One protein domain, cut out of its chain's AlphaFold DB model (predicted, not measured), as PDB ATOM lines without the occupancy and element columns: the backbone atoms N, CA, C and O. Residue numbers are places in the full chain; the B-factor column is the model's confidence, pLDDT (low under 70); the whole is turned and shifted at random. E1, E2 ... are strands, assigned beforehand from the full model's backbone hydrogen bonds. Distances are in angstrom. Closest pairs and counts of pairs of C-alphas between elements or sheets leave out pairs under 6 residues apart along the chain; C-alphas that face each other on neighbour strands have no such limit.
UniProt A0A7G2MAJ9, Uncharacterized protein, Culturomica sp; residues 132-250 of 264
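Overview. This is residues 132 to 250 of the 264 residues of an uncharacterized protein of Culturomica sp (UniProt A0A7G2MAJ9). What shape do these atoms make? They make a sandwich of two sheets whose strands cross at 41 degrees: a strongly twisted sheet, E4 E1 E9 E10, faces a smaller one, E2 E6 E7. The short pair E5 and E8 sits toward one end, and beyond it E3 and the loop after it reach out as an arm. What is it built of? The 119 printed residues hold no named helix and ten named strands, E1 to E10 along the chain; the class is all strand, though under half of the residues, 59, are in named elements, and the larger sheet is mixed, the smaller all antiparallel. The whole is compact, with a radius of gyration of the C-alphas of 15.0 A, but elongated in outline, spanning 53 by 30 by 22 A.

Arrangement. What stands beside the first strand? E1, residues 132 to 139, is parallel to E9, residues 229 to 236, with N 134 and O 230 2.9 A apart. On its other side E1 is antiparallel to the edge strand E4, residues 188 to 193, with N 133 and O 191 at 2.8 A. E9 forms a hairpin with the edge strand E10, residues 241 to 249, where N 231 and O 247 are 2.9 A apart. How is the second sheet paired? E2, residues 149 to 152, is antiparallel to E6, residues 203 to 209, with N 151 and O 206 at 2.8 A. E6 forms a hairpin with E7, residues 212 to 217, with N 207 and O 214 at 2.9 A. Where do the sheets come close? The closest C-alphas of E7 and E10, those of Tyr 216 and Leu 241, are 6.4 A apart. What of the remaining strands? E5, residues 196 to 198, is antiparallel to E8, residues 222 to 224, with N 198 and O 222 at 2.9 A. E3, residues 158 to 162, pairs with no named strand and is apart from the other named strands.

Along the chain. Where do the first and last strands lie? E1 begins at C-alpha 132, (73.458, 90.288, 138.143), and E10 ends at C-alpha 249, (65.466, 87.559, 133.836). How long are the strands? E10 measures 23.5 A from first to last C-alpha, E1 23.1 A, E9 22.2 A, E6 17.3 A, and E4 and E7 16.6 A each. E3 measures 13.7 A, E2 10.4 A, E5 6.4 A and E8 6.3 A.

Size, cuts and confidence. How far does it reach? The two C-alphas farthest apart, those of Gly 142 and Ala 164, are 54.1 A apart. Which links are long? The link from E3 to E4, residues 163 to 187, is long; its residues 181 to 182 pair antiparallel with residues 189 to 190 of E4. Is anything missing or uncertain? The printed part has no cut; its mean pLDDT is 95.8, and no printed residue is under 70.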
ATOM      1  N   LYS A 132      73.239  91.249 137.058       97.56
ATOM      2  CA  LYS A 132      73.458  90.288 138.143       97.56
ATOM      3  C   LYS A 132      73.807  88.926 137.548       97.56
ATOM      4  O   LYS A 132      73.142  88.445 136.634       97.56
ATOM      5  N   ILE A 133      74.822  88.274 138.097       98.00
ATOM      6  CA  ILE A 133      75.129  86.869 137.827       98.00
ATOM      7  C   ILE A 133      74.764  86.073 139.071       98.00
ATOM      8  O   ILE A 133      75.284  86.355 140.149       98.00
ATOM      9  N   ARG A 134      73.904  85.066 138.909       97.44
ATOM     10  CA  ARG A 134      73.589  84.061 139.925       97.44
ATOM     11  C   ARG A 134      74.198  82.728 139.507       97.44
ATOM     12  O   ARG A 134      74.118  82.349 138.345       97.44
ATOM     13  N   ILE A 135      74.809  82.016 140.440       98.12
ATOM     14  CA  ILE A 135      75.456  80.727 140.189       98.12
ATOM     15  C   ILE A 135      74.904  79.711 141.178       98.12
ATOM     16  O   ILE A 135      74.954  79.948 142.381       98.12
ATOM     17  N   SER A 136      74.419  78.578 140.684       96.81
ATOM     18  CA  SER A 136      74.063  77.403 141.475       96.81
ATOM     19  C   SER A 136      75.136  76.338 141.276       96.81
ATOM     20  O   SER A 136      75.263  75.775 140.191       96.81
ATOM     21  N   LEU A 137      75.950  76.092 142.301       97.44
ATOM     22  CA  LEU A 137      77.068  75.155 142.235       97.44
ATOM     23  C   LEU A 137      76.674  73.785 142.810       97.44
ATOM     24  O   LEU A 137      76.235  73.669 143.956       97.44
ATOM     25  N   LYS A 138      76.875  72.730 142.018       96.06
ATOM     26  CA  LYS A 138      76.495  71.346 142.322       96.06
ATOM     27  C   LYS A 138      77.698  70.411 142.198       96.06
ATOM     28  O   LYS A 138      78.640  70.668 141.450       96.06
ATOM     29  N   ALA A 139      77.662  69.316 142.950       96.31
ATOM     30  CA  ALA A 139      78.639  68.241 142.830       96.31
ATOM     31  C   ALA A 139      78.145  67.218 141.799       96.31
ATOM     32  O   ALA A 139      76.999  66.772 141.877       96.31
ATOM     33  N   GLY A 140      79.003  66.846 140.853       96.38
ATOM     34  CA  GLY A 140      78.780  65.722 139.954       96.38
ATOM     35  C   GLY A 140      78.973  64.374 140.656       96.38
ATOM     36  O   GLY A 140      79.285  64.290 141.846       96.38
ATOM     37  N   ILE A 141      78.800  63.287 139.902       94.00
ATOM     38  CA  ILE A 141      78.942  61.924 140.433       94.00
ATOM     39  C   ILE A 141      80.362  61.722 140.976       94.00
ATOM     40  O   ILE A 141      81.345  61.917 140.267       94.00
ATOM     41  N   GLY A 142      80.465  61.293 142.238       92.94
ATOM     42  CA  GLY A 142      81.749  61.017 142.891       92.94
ATOM     43  C   GLY A 142      82.522  62.260 143.346       92.94
ATOM     44  O   GLY A 142      83.636  62.113 143.842       92.94
ATOM     45  N   VAL A 143      81.944  63.459 143.217       95.56
ATOM     46  CA  VAL A 143      82.519  64.711 143.722       95.56
ATOM     47  C   VAL A 143      81.801  65.126 145.003       95.56
ATOM     48  O   VAL A 143      80.577  65.068 145.095       95.56
ATOM     49  N   THR A 144      82.570  65.604 145.979       94.38
ATOM     50  CA  THR A 144      82.042  66.253 147.183       94.38
ATOM     51  C   THR A 144      82.500  67.703 147.205       94.38
ATOM     52  O   THR A 144      83.661  68.007 146.916       94.38
ATOM     53  N   LEU A 145      81.590  68.616 147.547       93.38
ATOM     54  CA  LEU A 145      81.916  70.029 147.700       93.38
ATOM     55  C   LEU A 145      82.518  70.287 149.085       93.38
ATOM     56  O   LEU A 145      81.856  70.106 150.106       93.38
ATOM     57  N   HIS A 146      83.763  70.752 149.106       90.06
ATOM     58  CA  HIS A 146      84.522  71.087 150.306       90.06
ATOM     59  C   HIS A 146      84.959  72.547 150.228       90.06
ATOM     60  O   HIS A 146      85.971  72.876 149.613       90.06
ATOM     61  N   SER A 147      84.160  73.423 150.847       88.94
ATOM     62  CA  SER A 147      84.376  74.878 150.872       88.94
ATOM     63  C   SER A 147      84.721  75.475 149.498       88.94
ATOM     64  O   SER A 147      85.760  76.124 149.363       88.94
ATOM     65  N   PRO A 148      83.877  75.262 148.470       94.50
ATOM     66  CA  PRO A 148      84.193  75.723 147.130       94.50
ATOM     67  C   PRO A 148      84.294  77.251 147.057       94.50
ATOM     68  O   PRO A 148      83.458  77.979 147.606       94.50
ATOM     69  N   ILE A 149      85.308  77.724 146.335       96.12
ATOM     70  CA  ILE A 149      85.534  79.135 146.011       96.12
ATOM     71  C   ILE A 149      85.164  79.340 144.546       96.12
ATOM     72  O   ILE A 149      85.613  78.582 143.689       96.12
ATOM     73  N   VAL A 150      84.373  80.370 144.260       98.12
ATOM     74  CA  VAL A 150      83.955  80.745 142.905       98.12
ATOM     75  C   VAL A 150      84.480  82.142 142.605       98.12
ATOM     76  O   VAL A 150      84.416  83.016 143.462       98.12
ATOM     77  N   LEU A 151      84.982  82.353 141.392       98.56
ATOM     78  CA  LEU A 151      85.360  83.659 140.861       98.56
ATOM     79  C   LEU A 151      84.690  83.864 139.504       98.56
ATOM     80  O   LEU A 151      84.694  82.959 138.666       98.56
ATOM     81  N   ILE A 152      84.164  85.066 139.288       98.62
ATOM     82  CA  ILE A 152      83.673  85.529 137.988       98.62
ATOM     83  C   ILE A 152      84.795  86.305 137.311       98.62
ATOM     84  O   ILE A 152      85.419  87.170 137.921       98.62
ATOM     85  N   GLU A 153      85.063  85.991 136.053       97.94
ATOM     86  CA  GLU A 153      86.222  86.465 135.308       97.94
ATOM     87  C   GLU A 153      85.852  87.095 133.966       97.94
ATOM     88  O   GLU A 153      84.704  87.063 133.532       97.94
ATOM     89  N   GLY A 154      86.841  87.706 133.308       96.25
ATOM     90  CA  GLY A 154      86.667  88.278 131.972       96.25
ATOM     91  C   GLY A 154      85.907  89.607 131.941       96.25
ATOM     92  O   GLY A 154      85.743  90.171 130.863       96.25
ATOM     93  N   THR A 155      85.478  90.132 133.092       97.88
ATOM     94  CA  THR A 155      84.703  91.371 133.191       97.88
ATOM     95  C   THR A 155      85.574  92.570 133.561       97.88
ATOM     96  O   THR A 155      86.490  92.499 134.388       97.88
ATOM     97  N   LYS A 156      85.282  93.704 132.925       98.62
ATOM     98  CA  LYS A 156      85.786  95.024 133.303       98.62
ATOM     99  C   LYS A 156      84.917  95.629 134.421       98.62
ATOM    100  O   LYS A 156      83.698  95.431 134.384       98.62
ATOM    101  N   PRO A 157      85.504  96.349 135.396       98.25
ATOM    102  CA  PRO A 157      84.809  96.733 136.626       98.25
ATOM    103  C   PRO A 157      84.122  98.103 136.588       98.25
ATOM    104  O   PRO A 157      83.359  98.398 137.505       98.25
ATOM    105  N   SER A 158      84.393  98.949 135.591       98.56
ATOM    106  CA  SER A 158      83.989 100.360 135.612       98.56
ATOM    107  C   SER A 158      83.034 100.719 134.477       98.56
ATOM    108  O   SER A 158      83.111 100.155 133.386       98.56
ATOM    109  N   VAL A 159      82.159 101.694 134.723       98.50
ATOM    110  CA  VAL A 159      81.216 102.237 133.737       98.50
ATOM    111  C   VAL A 159      80.959 103.717 133.999       98.50
ATOM    112  O   VAL A 159      81.200 104.225 135.096       98.50
ATOM    113  N   GLN A 160      80.457 104.404 132.981       98.50
ATOM    114  CA  GLN A 160      79.935 105.759 133.081       98.50
ATOM    115  C   GLN A 160      78.420 105.738 132.873       98.50
ATOM    116  O   GLN A 160      77.948 105.103 131.936       98.50
ATOM    117  N   LEU A 161      77.681 106.423 133.740       98.56
ATOM    118  CA  LEU A 161      76.236 106.627 133.645       98.56
ATOM    119  C   LEU A 161      75.969 108.092 133.302       98.56
ATOM    120  O   LEU A 161      76.421 108.978 134.029       98.56
ATOM    121  N   ASN A 162      75.211 108.367 132.247       98.38
ATOM    122  CA  ASN A 162      74.647 109.693 132.033       98.38
ATOM    123  C   ASN A 162      73.414 109.853 132.929       98.38
ATOM    124  O   ASN A 162      72.395 109.185 132.760       98.38
ATOM    125  N   LEU A 163      73.504 110.741 133.916       98.06
ATOM    126  CA  LEU A 163      72.450 110.892 134.914       98.06
ATOM    127  C   LEU A 163      71.174 111.528 134.334       98.06
ATOM    128  O   LEU A 163      70.109 111.399 134.936       98.06
ATOM    129  N   ALA A 164      71.254 112.214 133.190       97.00
ATOM    130  CA  ALA A 164      70.103 112.886 132.590       97.00
ATOM    131  C   ALA A 164      69.081 111.900 131.993       97.00
ATOM    132  O   ALA A 164      67.871 112.150 132.045       97.00
ATOM    133  N   ASP A 165      69.548 110.786 131.435       96.19
ATOM    134  CA  ASP A 165      68.741 109.820 130.677       96.19
ATOM    135  C   ASP A 165      68.891 108.365 131.142       96.19
ATOM    136  O   ASP A 165      68.052 107.540 130.783       96.19
ATOM    137  N   GLY A 166      69.879 108.062 131.986       95.94
ATOM    138  CA  GLY A 166      70.114 106.716 132.495       95.94
ATOM    139  C   GLY A 166      70.873 105.818 131.516       95.94
ATOM    140  O   GLY A 166      70.858 104.594 131.680       95.94
ATOM    141  N   GLU A 167      71.501 106.387 130.480       97.69
ATOM    142  CA  GLU A 167      72.316 105.628 129.533       97.69
ATOM    143  C   GLU A 167      73.680 105.264 130.131       97.69
ATOM    144  O   GLU A 167      74.348 106.078 130.776       97.69
ATOM    145  N   LEU A 168      74.109 104.024 129.891       98.38
ATOM    146  CA  LEU A 168      75.440 103.551 130.251       98.38
ATOM    147  C   LEU A 168      76.385 103.641 129.054       98.38
ATOM    148  O   LEU A 168      76.049 103.224 127.948       98.38
ATOM    149  N   GLY A 169      77.599 104.122 129.308       97.94
ATOM    150  CA  GLY A 169      78.723 103.980 128.391       97.94
ATOM    151  C   GLY A 169      79.279 102.552 128.360       97.94
ATOM    152  O   GLY A 169      78.799 101.642 129.037       97.94
ATOM    153  N   GLU A 170      80.345 102.355 127.586       98.00
ATOM    154  CA  GLU A 170      81.035 101.066 127.523       98.00
ATOM    155  C   GLU A 170      81.747 100.716 128.839       98.00
ATOM    156  O   GLU A 170      82.218 101.584 129.579       98.00
ATOM    157  N   ALA A 171      81.894  99.416 129.105       98.31
ATOM    158  CA  ALA A 171      82.676  98.941 130.237       98.31
ATOM    159  C   ALA A 171      84.172  99.265 130.065       98.31
ATOM    160  O   ALA A 171      84.805  98.964 129.042       98.31
ATOM    161  N   THR A 172      84.768  99.829 131.110       98.44
ATOM    162  CA  THR A 172      86.155 100.311 131.144       98.44
ATOM    163  C   THR A 172      86.922  99.756 132.345       98.44
ATOM    164  O   THR A 172      86.365  99.103 133.228       98.44
ATOM    165  N   GLY A 173      88.234  99.994 132.362       97.81
ATOM    166  CA  GLY A 173      89.142  99.462 133.372       97.81
ATOM    167  C   GLY A 173      89.764  98.122 132.977       97.81
ATOM    168  O   GLY A 173      89.418  97.508 131.964       97.81
ATOM    169  N   THR A 174      90.739  97.693 133.772       97.62
ATOM    170  CA  THR A 174      91.435  96.417 133.583       97.62
ATOM    171  C   THR A 174      90.515  95.264 133.970       97.62
ATOM    172  O   THR A 174      89.830  95.352 134.983       97.62
ATOM    173  N   ILE A 175      90.518  94.177 133.193       96.94
ATOM    174  CA  ILE A 175      89.769  92.958 133.528       96.94
ATOM    175  C   ILE A 175      90.253  92.407 134.866       96.94
ATOM    176  O   ILE A 175      91.454  92.223 135.082       96.94
ATOM    177  N   THR A 176      89.309  92.124 135.755       91.31
ATOM    178  CA  THR A 176      89.617  91.737 137.128       91.31
ATOM    179  C   THR A 176      88.605  90.738 137.672       91.31
ATOM    180  O   THR A 176      87.415  91.026 137.594       91.31
ATOM    181  N   PRO A 177      89.049  89.617 138.276       97.12
ATOM    182  CA  PRO A 177      88.136  88.681 138.916       97.12
ATOM    183  C   PRO A 177      87.293  89.327 140.017       97.12
ATOM    184  O   PRO A 177      87.814  90.139 140.796       97.12
ATOM    185  N   VAL A 178      86.028  88.913 140.076       98.56
ATOM    186  CA  VAL A 178      85.044  89.273 141.098       98.56
ATOM    187  C   VAL A 178      84.770  88.059 141.984       98.56
ATOM    188  O   VAL A 178      84.424  86.986 141.483       98.56
ATOM    189  N   THR A 179      84.906  88.233 143.297       98.50
ATOM    190  CA  THR A 179      84.471  87.267 144.308       98.50
ATOM    191  C   THR A 179      82.991  87.514 144.619       98.50
ATOM    192  O   THR A 179      82.660  88.603 145.095       98.50
ATOM    193  N   PRO A 180      82.086  86.557 144.358       98.31
ATOM    194  CA  PRO A 180      80.659  86.714 144.616       98.31
ATOM    195  C   PRO A 180      80.295  86.503 146.097       98.31
ATOM    196  O   PRO A 180      80.989  85.799 146.834       98.31
ATOM    197  N   LEU A 181      79.145  87.044 146.507       97.19
ATOM    198  CA  LEU A 181      78.466  86.688 147.755       97.19
ATOM    199  C   LEU A 181      77.970  85.250 147.673       97.19
ATOM    200  O   LEU A 181      77.289  84.899 146.716       97.19
ATOM    201  N   ARG A 182      78.268  84.437 148.686       95.12
ATOM    202  CA  ARG A 182      77.701  83.093 148.843       95.12
ATOM    203  C   ARG A 182      76.536  83.133 149.827       95.12
ATOM    204  O   ARG A 182      76.709  83.605 150.948       95.12
ATOM    205  N   SER A 183      75.390  82.583 149.439       90.12
ATOM    206  CA  SER A 183      74.240  82.411 150.327       90.12
ATOM    207  C   SER A 183      74.582  81.475 151.490       90.12
ATOM    208  O   SER A 183      75.208  80.425 151.311       90.12
ATOM    209  N   VAL A 184      74.187  81.856 152.705       81.31
ATOM    210  CA  VAL A 184      74.532  81.113 153.924       81.31
ATOM    211  C   VAL A 184      73.928  79.710 153.882       81.31
ATOM    212  O   VAL A 184      72.724  79.542 153.728       81.31
ATOM    213  N   GLY A 185      74.773  78.691 154.053       80.44
ATOM    214  CA  GLY A 185      74.338  77.289 154.069       80.44
ATOM    215  C   GLY A 185      74.029  76.695 152.693       80.44
ATOM    216  O   GLY A 185      73.678  75.521 152.618       80.44
ATOM    217  N   GLU A 186      74.211  77.458 151.615       86.62
ATOM    218  CA  GLU A 186      73.944  77.023 150.247       86.62
ATOM    219  C   GLU A 186      75.194  77.148 149.362       86.62
ATOM    220  O   GLU A 186      76.194  77.786 149.705       86.62
ATOM    221  N   ASN A 187      75.154  76.509 148.195       92.56
ATOM    222  CA  ASN A 187      76.163  76.669 147.143       92.56
ATOM    223  C   ASN A 187      75.637  77.589 146.036       92.56
ATOM    224  O   ASN A 187      75.876  77.361 144.853       92.56
ATOM    225  N   VAL A 188      74.884  78.610 146.443       95.06
ATOM    226  CA  VAL A 188      74.363  79.657 145.571       95.06
ATOM    227  C   VAL A 188      75.222  80.898 145.758       95.06
ATOM    228  O   VAL A 188      75.524  81.285 146.886       95.06
ATOM    229  N   TYR A 189      75.636  81.495 144.647       97.19
ATOM    230  CA  TYR A 189      76.486  82.674 144.626       97.19
ATOM    231  C   TYR A 189      75.851  83.773 143.789       97.19
ATOM    232  O   TYR A 189      75.181  83.486 142.797       97.19
ATOM    233  N   GLN A 190      76.103  85.025 144.155       96.56
ATOM    234  CA  GLN A 190      75.650  86.180 143.396       96.56
ATOM    235  C   GLN A 190      76.693  87.295 143.356       96.56
ATOM    236  O   GLN A 190      77.381  87.561 144.340       96.56
ATOM    237  N   ALA A 191      76.800  87.952 142.209       98.12
ATOM    238  CA  ALA A 191      77.601  89.157 142.037       98.12
ATOM    239  C   ALA A 191      76.959  90.090 141.017       98.12
ATOM    240  O   ALA A 191      76.187  89.660 140.160       98.12
ATOM    241  N   ILE A 192      77.354  91.354 141.078       98.25
ATOM    242  CA  ILE A 192      76.984  92.378 140.111       98.25
ATOM    243  C   ILE A 192      78.192  92.685 139.230       98.25
ATOM    244  O   ILE A 192      79.310  92.874 139.718       98.25
ATOM    245  N   VAL A 193      77.960  92.733 137.922       98.56
ATOM    246  CA  VAL A 193      78.961  93.035 136.899       98.56
ATOM    247  C   VAL A 193      78.469  94.148 135.982       98.56
ATOM    248  O   VAL A 193      77.268  94.335 135.779       98.56
ATOM    249  N   ILE A 194      79.410  94.885 135.391       98.56
ATOM    250  CA  ILE A 194      79.085  95.904 134.392       98.56
ATOM    251  C   ILE A 194      78.509  95.234 133.131       98.56
ATOM    252  O   ILE A 194      79.126  94.273 132.651       98.56
ATOM    253  N   PRO A 195      77.391  95.735 132.564       98.38
ATOM    254  CA  PRO A 195      76.889  95.307 131.262       98.38
ATOM    255  C   PRO A 195      77.970  95.427 130.187       98.38
ATOM    256  O   PRO A 195      78.544  96.495 129.975       98.38
ATOM    257  N   GLN A 196      78.303  94.311 129.544       98.44
ATOM    258  CA  GLN A 196      79.388  94.227 128.568       98.44
ATOM    259  C   GLN A 196      79.322  92.928 127.772       98.44
ATOM    260  O   GLN A 196      78.613  91.987 128.132       98.44
ATOM    261  N   THR A 197      80.131  92.850 126.719       98.25
ATOM    262  CA  THR A 197      80.394  91.592 126.019       98.25
ATOM    263  C   THR A 197      81.695  90.984 126.530       98.25
ATOM    264  O   THR A 197      82.753  91.596 126.400       98.25
ATOM    265  N   VAL A 198      81.624  89.770 127.074       97.94
ATOM    266  CA  VAL A 198      82.804  88.931 127.305       97.94
ATOM    267  C   VAL A 198      82.958  88.026 126.089       97.94
ATOM    268  O   VAL A 198      82.090  87.198 125.812       97.94
ATOM    269  N   GLY A 199      84.035  88.221 125.329       97.38
ATOM    270  CA  GLY A 199      84.248  87.493 124.077       97.38
ATOM    271  C   GLY A 199      84.489  85.999 124.291       97.38
ATOM    272  O   GLY A 199      84.991  85.590 125.345       97.38
ATOM    273  N   MET A 200      84.182  85.192 123.279       97.00
ATOM    274  CA  MET A 200      84.492  83.766 123.246       97.00
ATOM    275  C   MET A 200      85.971  83.488 123.548       97.00
ATOM    276  O   MET A 200      86.838  84.344 123.371       97.00
ATOM    277  N   SER A 201      86.267  82.275 124.013       96.50
ATOM    278  CA  SER A 201      87.613  81.849 124.424       96.50
ATOM    279  C   SER A 201      88.194  82.574 125.648       96.50
ATOM    280  O   SER A 201      89.251  82.172 126.131       96.50
ATOM    281  N   ASN A 202      87.497  83.563 126.220       97.19
ATOM    282  CA  ASN A 202      87.831  84.099 127.538       97.19
ATOM    283  C   ASN A 202      87.267  83.221 128.659       97.19
ATOM    284  O   ASN A 202      86.214  82.590 128.532       97.19
ATOM    285  N   ARG A 203      87.973  83.210 129.790       97.50
ATOM    286  CA  ARG A 203      87.526  82.556 131.019       97.50
ATOM    287  C   ARG A 203      86.428  83.391 131.679       97.50
ATOM    288  O   ARG A 203      86.635  84.580 131.901       97.50
ATOM    289  N   LEU A 204      85.301  82.756 132.001       98.31
ATOM    290  CA  LEU A 204      84.186  83.398 132.709       98.31
ATOM    291  C   LEU A 204      84.076  82.937 134.163       98.31
ATOM    292  O   LEU A 204      83.750  83.748 135.022       98.31
ATOM    293  N   PHE A 205      84.378  81.671 134.456       98.62
ATOM    294  CA  PHE A 205      84.365  81.169 135.829       98.62
ATOM    295  C   PHE A 205      85.662  80.451 136.170       98.62
ATOM    296  O   PHE A 205      86.199  79.684 135.364       98.62
ATOM    297  N   THR A 206      86.117  80.659 137.400       98.50
ATOM    298  CA  THR A 206      87.082  79.788 138.067       98.50
ATOM    299  C   THR A 206      86.436  79.244 139.326       98.50
ATOM    300  O   THR A 206      85.890  80.001 140.124       98.50
ATOM    301  N   VAL A 207      86.510  77.928 139.506       98.19
ATOM    302  CA  VAL A 207      86.023  77.253 140.708       98.19
ATOM    303  C   VAL A 207      87.185  76.503 141.333       98.19
ATOM    304  O   VAL A 207      87.916  75.804 140.642       98.19
ATOM    305  N   THR A 208      87.386  76.651 142.635       97.50
ATOM    306  CA  THR A 208      88.338  75.839 143.399       97.50
ATOM    307  C   THR A 208      87.569  74.998 144.398       97.50
ATOM    308  O   THR A 208      86.809  75.543 145.193       97.50
ATOM    309  N   ASN A 209      87.763  73.682 144.362       95.81
ATOM    310  CA  ASN A 209      87.151  72.737 145.291       95.81
ATOM    311  C   ASN A 209      88.215  71.740 145.750       95.81
ATOM    312  O   ASN A 209      88.856  71.108 144.911       95.81
ATOM    313  N   ASP A 210      88.417  71.634 147.065       91.94
ATOM    314  CA  ASP A 210      89.435  70.760 147.674       91.94
ATOM    315  C   ASP A 210      90.847  70.924 147.063       91.94
ATOM    316  O   ASP A 210      91.544  69.971 146.725       91.94
ATOM    317  N   GLY A 211      91.250  72.175 146.816       91.81
ATOM    318  CA  GLY A 211      92.553  72.516 146.230       91.81
ATOM    319  C   GLY A 211      92.685  72.286 144.718       91.81
ATOM    320  O   GLY A 211      93.633  72.801 144.122       91.81
ATOM    321  N   LYS A 212      91.741  71.592 144.065       95.25
ATOM    322  CA  LYS A 212      91.698  71.480 142.600       95.25
ATOM    323  C   LYS A 212      91.010  72.702 141.997       95.25
ATOM    324  O   LYS A 212      89.936  73.107 142.445       95.25
ATOM    325  N   ILE A 213      91.644  73.280 140.981       96.94
ATOM    326  CA  ILE A 213      91.171  74.469 140.270       96.94
ATOM    327  C   ILE A 213      90.580  74.036 138.933       96.94
ATOM    328  O   ILE A 213      91.215  73.308 138.172       96.94
ATOM    329  N   TYR A 214      89.385  74.532 138.643       97.88
ATOM    330  CA  TYR A 214      88.674  74.312 137.401       97.88
ATOM    331  C   TYR A 214      88.353  75.648 136.739       97.88
ATOM    332  O   TYR A 214      88.116  76.656 137.412       97.88
ATOM    333  N   HIS A 215      88.314  75.647 135.412       97.38
ATOM    334  CA  HIS A 215      88.045  76.838 134.619       97.38
ATOM    335  C   HIS A 215      86.938  76.565 133.616       97.38
ATOM    336  O   HIS A 215      86.946  75.539 132.939       97.38
ATOM    337  N   TYR A 216      86.035  77.527 133.472       97.94
ATOM    338  CA  TYR A 216      85.086  77.559 132.374       97.94
ATOM    339  C   TYR A 216      85.459  78.663 131.391       97.94
ATOM    340  O   TYR A 216      85.523  79.847 131.742       97.94
ATOM    341  N   VAL A 217      85.694  78.251 130.150       97.75
ATOM    342  CA  VAL A 217      85.984  79.128 129.019       97.75
ATOM    343  C   VAL A 217      84.747  79.226 128.135       97.75
ATOM    344  O   VAL A 217      84.129  78.217 127.794       97.75
ATOM    345  N   LEU A 218      84.398  80.451 127.754       96.94
ATOM    346  CA  LEU A 218      83.251  80.722 126.900       96.94
ATOM    347  C   LEU A 218      83.393  80.056 125.529       96.94
ATOM    348  O   LEU A 218      84.389  80.237 124.827       96.94
ATOM    349  N   LYS A 219      82.345  79.329 125.126       95.62
ATOM    350  CA  LYS A 219      82.229  78.717 123.791       95.62
ATOM    351  C   LYS A 219      81.699  79.692 122.729       95.62
ATOM    352  O   LYS A 219      81.864  79.440 121.542       95.62
ATOM    353  N   ALA A 220      81.072  80.783 123.161       96.12
ATOM    354  CA  ALA A 220      80.551  81.873 122.344       96.12
ATOM    355  C   ALA A 220      80.556  83.166 123.174       96.12
ATOM    356  O   ALA A 220      80.665  83.098 124.402       96.12
ATOM    357  N   ASP A 221      80.423  84.315 122.519       97.56
ATOM    358  CA  ASP A 221      80.325  85.608 123.197       97.56
ATOM    359  C   ASP A 221      79.177  85.613 124.217       97.56
ATOM    360  O   ASP A 221      78.081  85.101 123.966       97.56
ATOM    361  N   ARG A 222      79.432  86.203 125.387       97.38
ATOM    362  CA  ARG A 222      78.421  86.426 126.419       97.38
ATOM    363  C   ARG A 222      78.128  87.911 126.538       97.38
ATOM    364  O   ARG A 222      78.973  88.674 126.999       97.38
ATOM    365  N   HIS A 223      76.912  88.293 126.167       97.31
ATOM    366  CA  HIS A 223      76.404  89.651 126.326       97.31
ATOM    367  C   HIS A 223      75.657  89.766 127.658       97.31
ATOM    368  O   HIS A 223      74.600  89.159 127.816       97.31
ATOM    369  N   PHE A 224      76.220  90.516 128.605       97.88
ATOM    370  CA  PHE A 224      75.557  90.912 129.847       97.88
ATOM    371  C   PHE A 224      74.859  92.255 129.638       97.88
ATOM    372  O   PHE A 224      75.502  93.225 129.231       97.88
ATOM    373  N   GLN A 225      73.558  92.313 129.908       96.94
ATOM    374  CA  GLN A 225      72.716  93.481 129.654       96.94
ATOM    375  C   GLN A 225      72.318  94.195 130.951       96.94
ATOM    376  O   GLN A 225      72.256  93.586 132.023       96.94
ATOM    377  N   LYS A 226      72.069  95.507 130.842       95.50
ATOM    378  CA  LYS A 226      71.527  96.342 131.927       95.50
ATOM    379  C   LYS A 226      70.228  95.729 132.458       95.50
ATOM    380  O   LYS A 226      69.414  95.251 131.672       95.50
ATOM    381  N   GLY A 227      70.057  95.746 133.779       93.50
ATOM    382  CA  GLY A 227      68.833  95.304 134.446       93.50
ATOM    383  C   GLY A 227      68.537  93.813 134.292       93.50
ATOM    384  O   GLY A 227      67.409  93.404 134.514       93.50
ATOM    385  N   THR A 228      69.514  92.992 133.893       93.88
ATOM    386  CA  THR A 228      69.288  91.571 133.592       93.88
ATOM    387  C   THR A 228      70.025  90.660 134.573       93.88
ATOM    388  O   THR A 228      71.223  90.845 134.833       93.88
ATOM    389  N   VAL A 229      69.328  89.638 135.078       95.62
ATOM    390  CA  VAL A 229      69.903  88.543 135.874       95.62
ATOM    391  C   VAL A 229      70.210  87.348 134.973       95.62
ATOM    392  O   VAL A 229      69.330  86.864 134.265       95.62
ATOM    393  N   TYR A 230      71.436  86.834 135.040       96.62
ATOM    394  CA  TYR A 230      71.865  85.610 134.358       96.62
ATOM    395  C   TYR A 230      72.144  84.521 135.389       96.62
ATOM    396  O   TYR A 230      73.053  84.665 136.210       96.62
ATOM    397  N   THR A 231      71.390  83.426 135.328       96.38
ATOM    398  CA  THR A 231      71.555  82.281 136.228       96.38
ATOM    399  C   THR A 231      72.334  81.178 135.531       96.38
ATOM    400  O   THR A 231      71.970  80.750 134.438       96.38
ATOM    401  N   TYR A 232      73.404  80.725 136.175       97.81
ATOM    402  CA  TYR A 232      74.236  79.625 135.716       97.81
ATOM    403  C   TYR A 232      74.166  78.455 136.684       97.81
ATOM    404  O   TYR A 232      74.430  78.610 137.877       97.81
ATOM    405  N   ASP A 233      73.910  77.272 136.151       97.88
ATOM    406  CA  ASP A 233      74.077  76.020 136.868       97.88
ATOM    407  C   ASP A 233      75.474  75.482 136.545       97.88
ATOM    408  O   ASP A 233      75.821  75.267 135.383       97.88
ATOM    409  N   ILE A 234      76.301  75.316 137.578       98.25
ATOM    410  CA  ILE A 234      77.671  74.813 137.457       98.25
ATOM    411  C   ILE A 234      77.769  73.486 138.197       98.25
ATOM    412  O   ILE A 234      77.591  73.437 139.413       98.25
ATOM    413  N   THR A 235      78.118  72.420 137.486       98.19
ATOM    414  CA  THR A 235      78.394  71.110 138.078       98.19
ATOM    415  C   THR A 235      79.891  70.835 138.021       98.19
ATOM    416  O   THR A 235      80.498  70.869 136.950       98.19
ATOM    417  N   ILE A 236      80.497  70.571 139.182       97.69
ATOM    418  CA  ILE A 236      81.894  70.132 139.263       97.69
ATOM    419  C   ILE A 236      81.938  68.624 139.043       97.69
ATOM    420  O   ILE A 236      81.430  67.869 139.876       97.69
ATOM    421  N   HIS A 237      82.577  68.192 137.962       96.12
ATOM    422  CA  HIS A 237      82.901  66.787 137.721       96.12
ATOM    423  C   HIS A 237      84.342  66.494 138.137       96.12
ATOM    424  O   HIS A 237      85.067  67.373 138.602       96.12
ATOM    425  N   ALA A 238      84.763  65.236 137.998       91.06
ATOM    426  CA  ALA A 238      86.092  64.812 138.423       91.06
ATOM    427  C   ALA A 238      87.207  65.654 137.786       91.06
ATOM    428  O   ALA A 238      88.161  65.981 138.483       91.06
ATOM    429  N   ASP A 239      87.079  66.035 136.508       90.31
ATOM    430  CA  ASP A 239      88.144  66.694 135.739       90.31
ATOM    431  C   ASP A 239      87.756  68.016 135.070       90.31
ATOM    432  O   ASP A 239      88.648  68.754 134.646       90.31
ATOM    433  N   ASP A 240      86.473  68.360 135.014       93.69
ATOM    434  CA  ASP A 240      85.990  69.565 134.345       93.69
ATOM    435  C   ASP A 240      84.794  70.225 135.055       93.69
ATOM    436  O   ASP A 240      84.303  69.765 136.090       93.69
ATOM    437  N   LEU A 241      84.381  71.375 134.512       96.50
ATOM    438  CA  LEU A 241      83.122  72.029 134.857       96.50
ATOM    439  C   LEU A 241      82.137  71.847 133.716       96.50
ATOM    440  O   LEU A 241      82.407  72.238 132.576       96.50
ATOM    441  N   GLU A 242      80.953  71.378 134.062       97.06
ATOM    442  CA  GLU A 242      79.774  71.560 133.236       97.06
ATOM    443  C   GLU A 242      79.098  72.868 133.649       97.06
ATOM    444  O   GLU A 242      78.836  73.092 134.828       97.06
ATOM    445  N   VAL A 243      78.860  73.754 132.682       97.44
ATOM    446  CA  VAL A 243      78.241  75.063 132.917       97.44
ATOM    447  C   VAL A 243      77.108  75.259 131.930       97.44
ATOM    448  O   VAL A 243      77.326  75.269 130.713       97.44
ATOM    449  N   GLU A 244      75.920  75.474 132.472       96.50
ATOM    450  CA  GLU A 244      74.697  75.759 131.739       96.50
ATOM    451  C   GLU A 244      74.183  77.147 132.127       96.50
ATOM    452  O   GLU A 244      74.153  77.497 133.303       96.50
ATOM    453  N   LEU A 245      73.775  77.952 131.143       94.44
ATOM    454  CA  LEU A 245      72.970  79.139 131.417       94.44
ATOM    455  C   LEU A 245      71.519  78.681 131.580       94.44
ATOM    456  O   LEU A 245      70.836  78.455 130.584       94.44
ATOM    457  N   SER A 246      71.079  78.534 132.825       89.94
ATOM    458  CA  SER A 246      69.782  77.961 133.185       89.94
ATOM    459  C   SER A 246      68.648  78.992 133.212       89.94
ATOM    460  O   SER A 246      67.479  78.612 133.189       89.94
ATOM    461  N   GLY A 247      68.954  80.296 133.218       86.50
ATOM    462  CA  GLY A 247      67.919  81.332 133.188       86.50
ATOM    463  C   GLY A 247      68.415  82.736 132.852       86.50
ATOM    464  O   GLY A 247      69.568  83.089 133.108       86.50
ATOM    465  N   ILE A 248      67.510  83.540 132.291       87.69
ATOM    466  CA  ILE A 248      67.685  84.976 132.050       87.69
ATOM    467  C   ILE A 248      66.413  85.690 132.514       87.69
ATOM    468  O   ILE A 248      65.322  85.352 132.055       87.69
ATOM    469  N   ILE A 249      66.555  86.675 133.398       85.88
ATOM    470  CA  ILE A 249      65.466  87.559 133.836       85.88
ATOM    471  C   ILE A 249      65.806  88.961 133.342       85.88
ATOM    472  O   ILE A 249      66.779  89.539 133.816       85.88
ATOM    473  N   ASN A 250      65.043  89.481 132.377       77.44
ATOM    474  CA  ASN A 250      65.321  90.776 131.737       77.44
ATOM    475  C   ASN A 250      64.857  91.982 132.564       77.44
ATOM    476  O   ASN A 250      65.381  93.072 132.370       77.44
TER     477      ASN A 250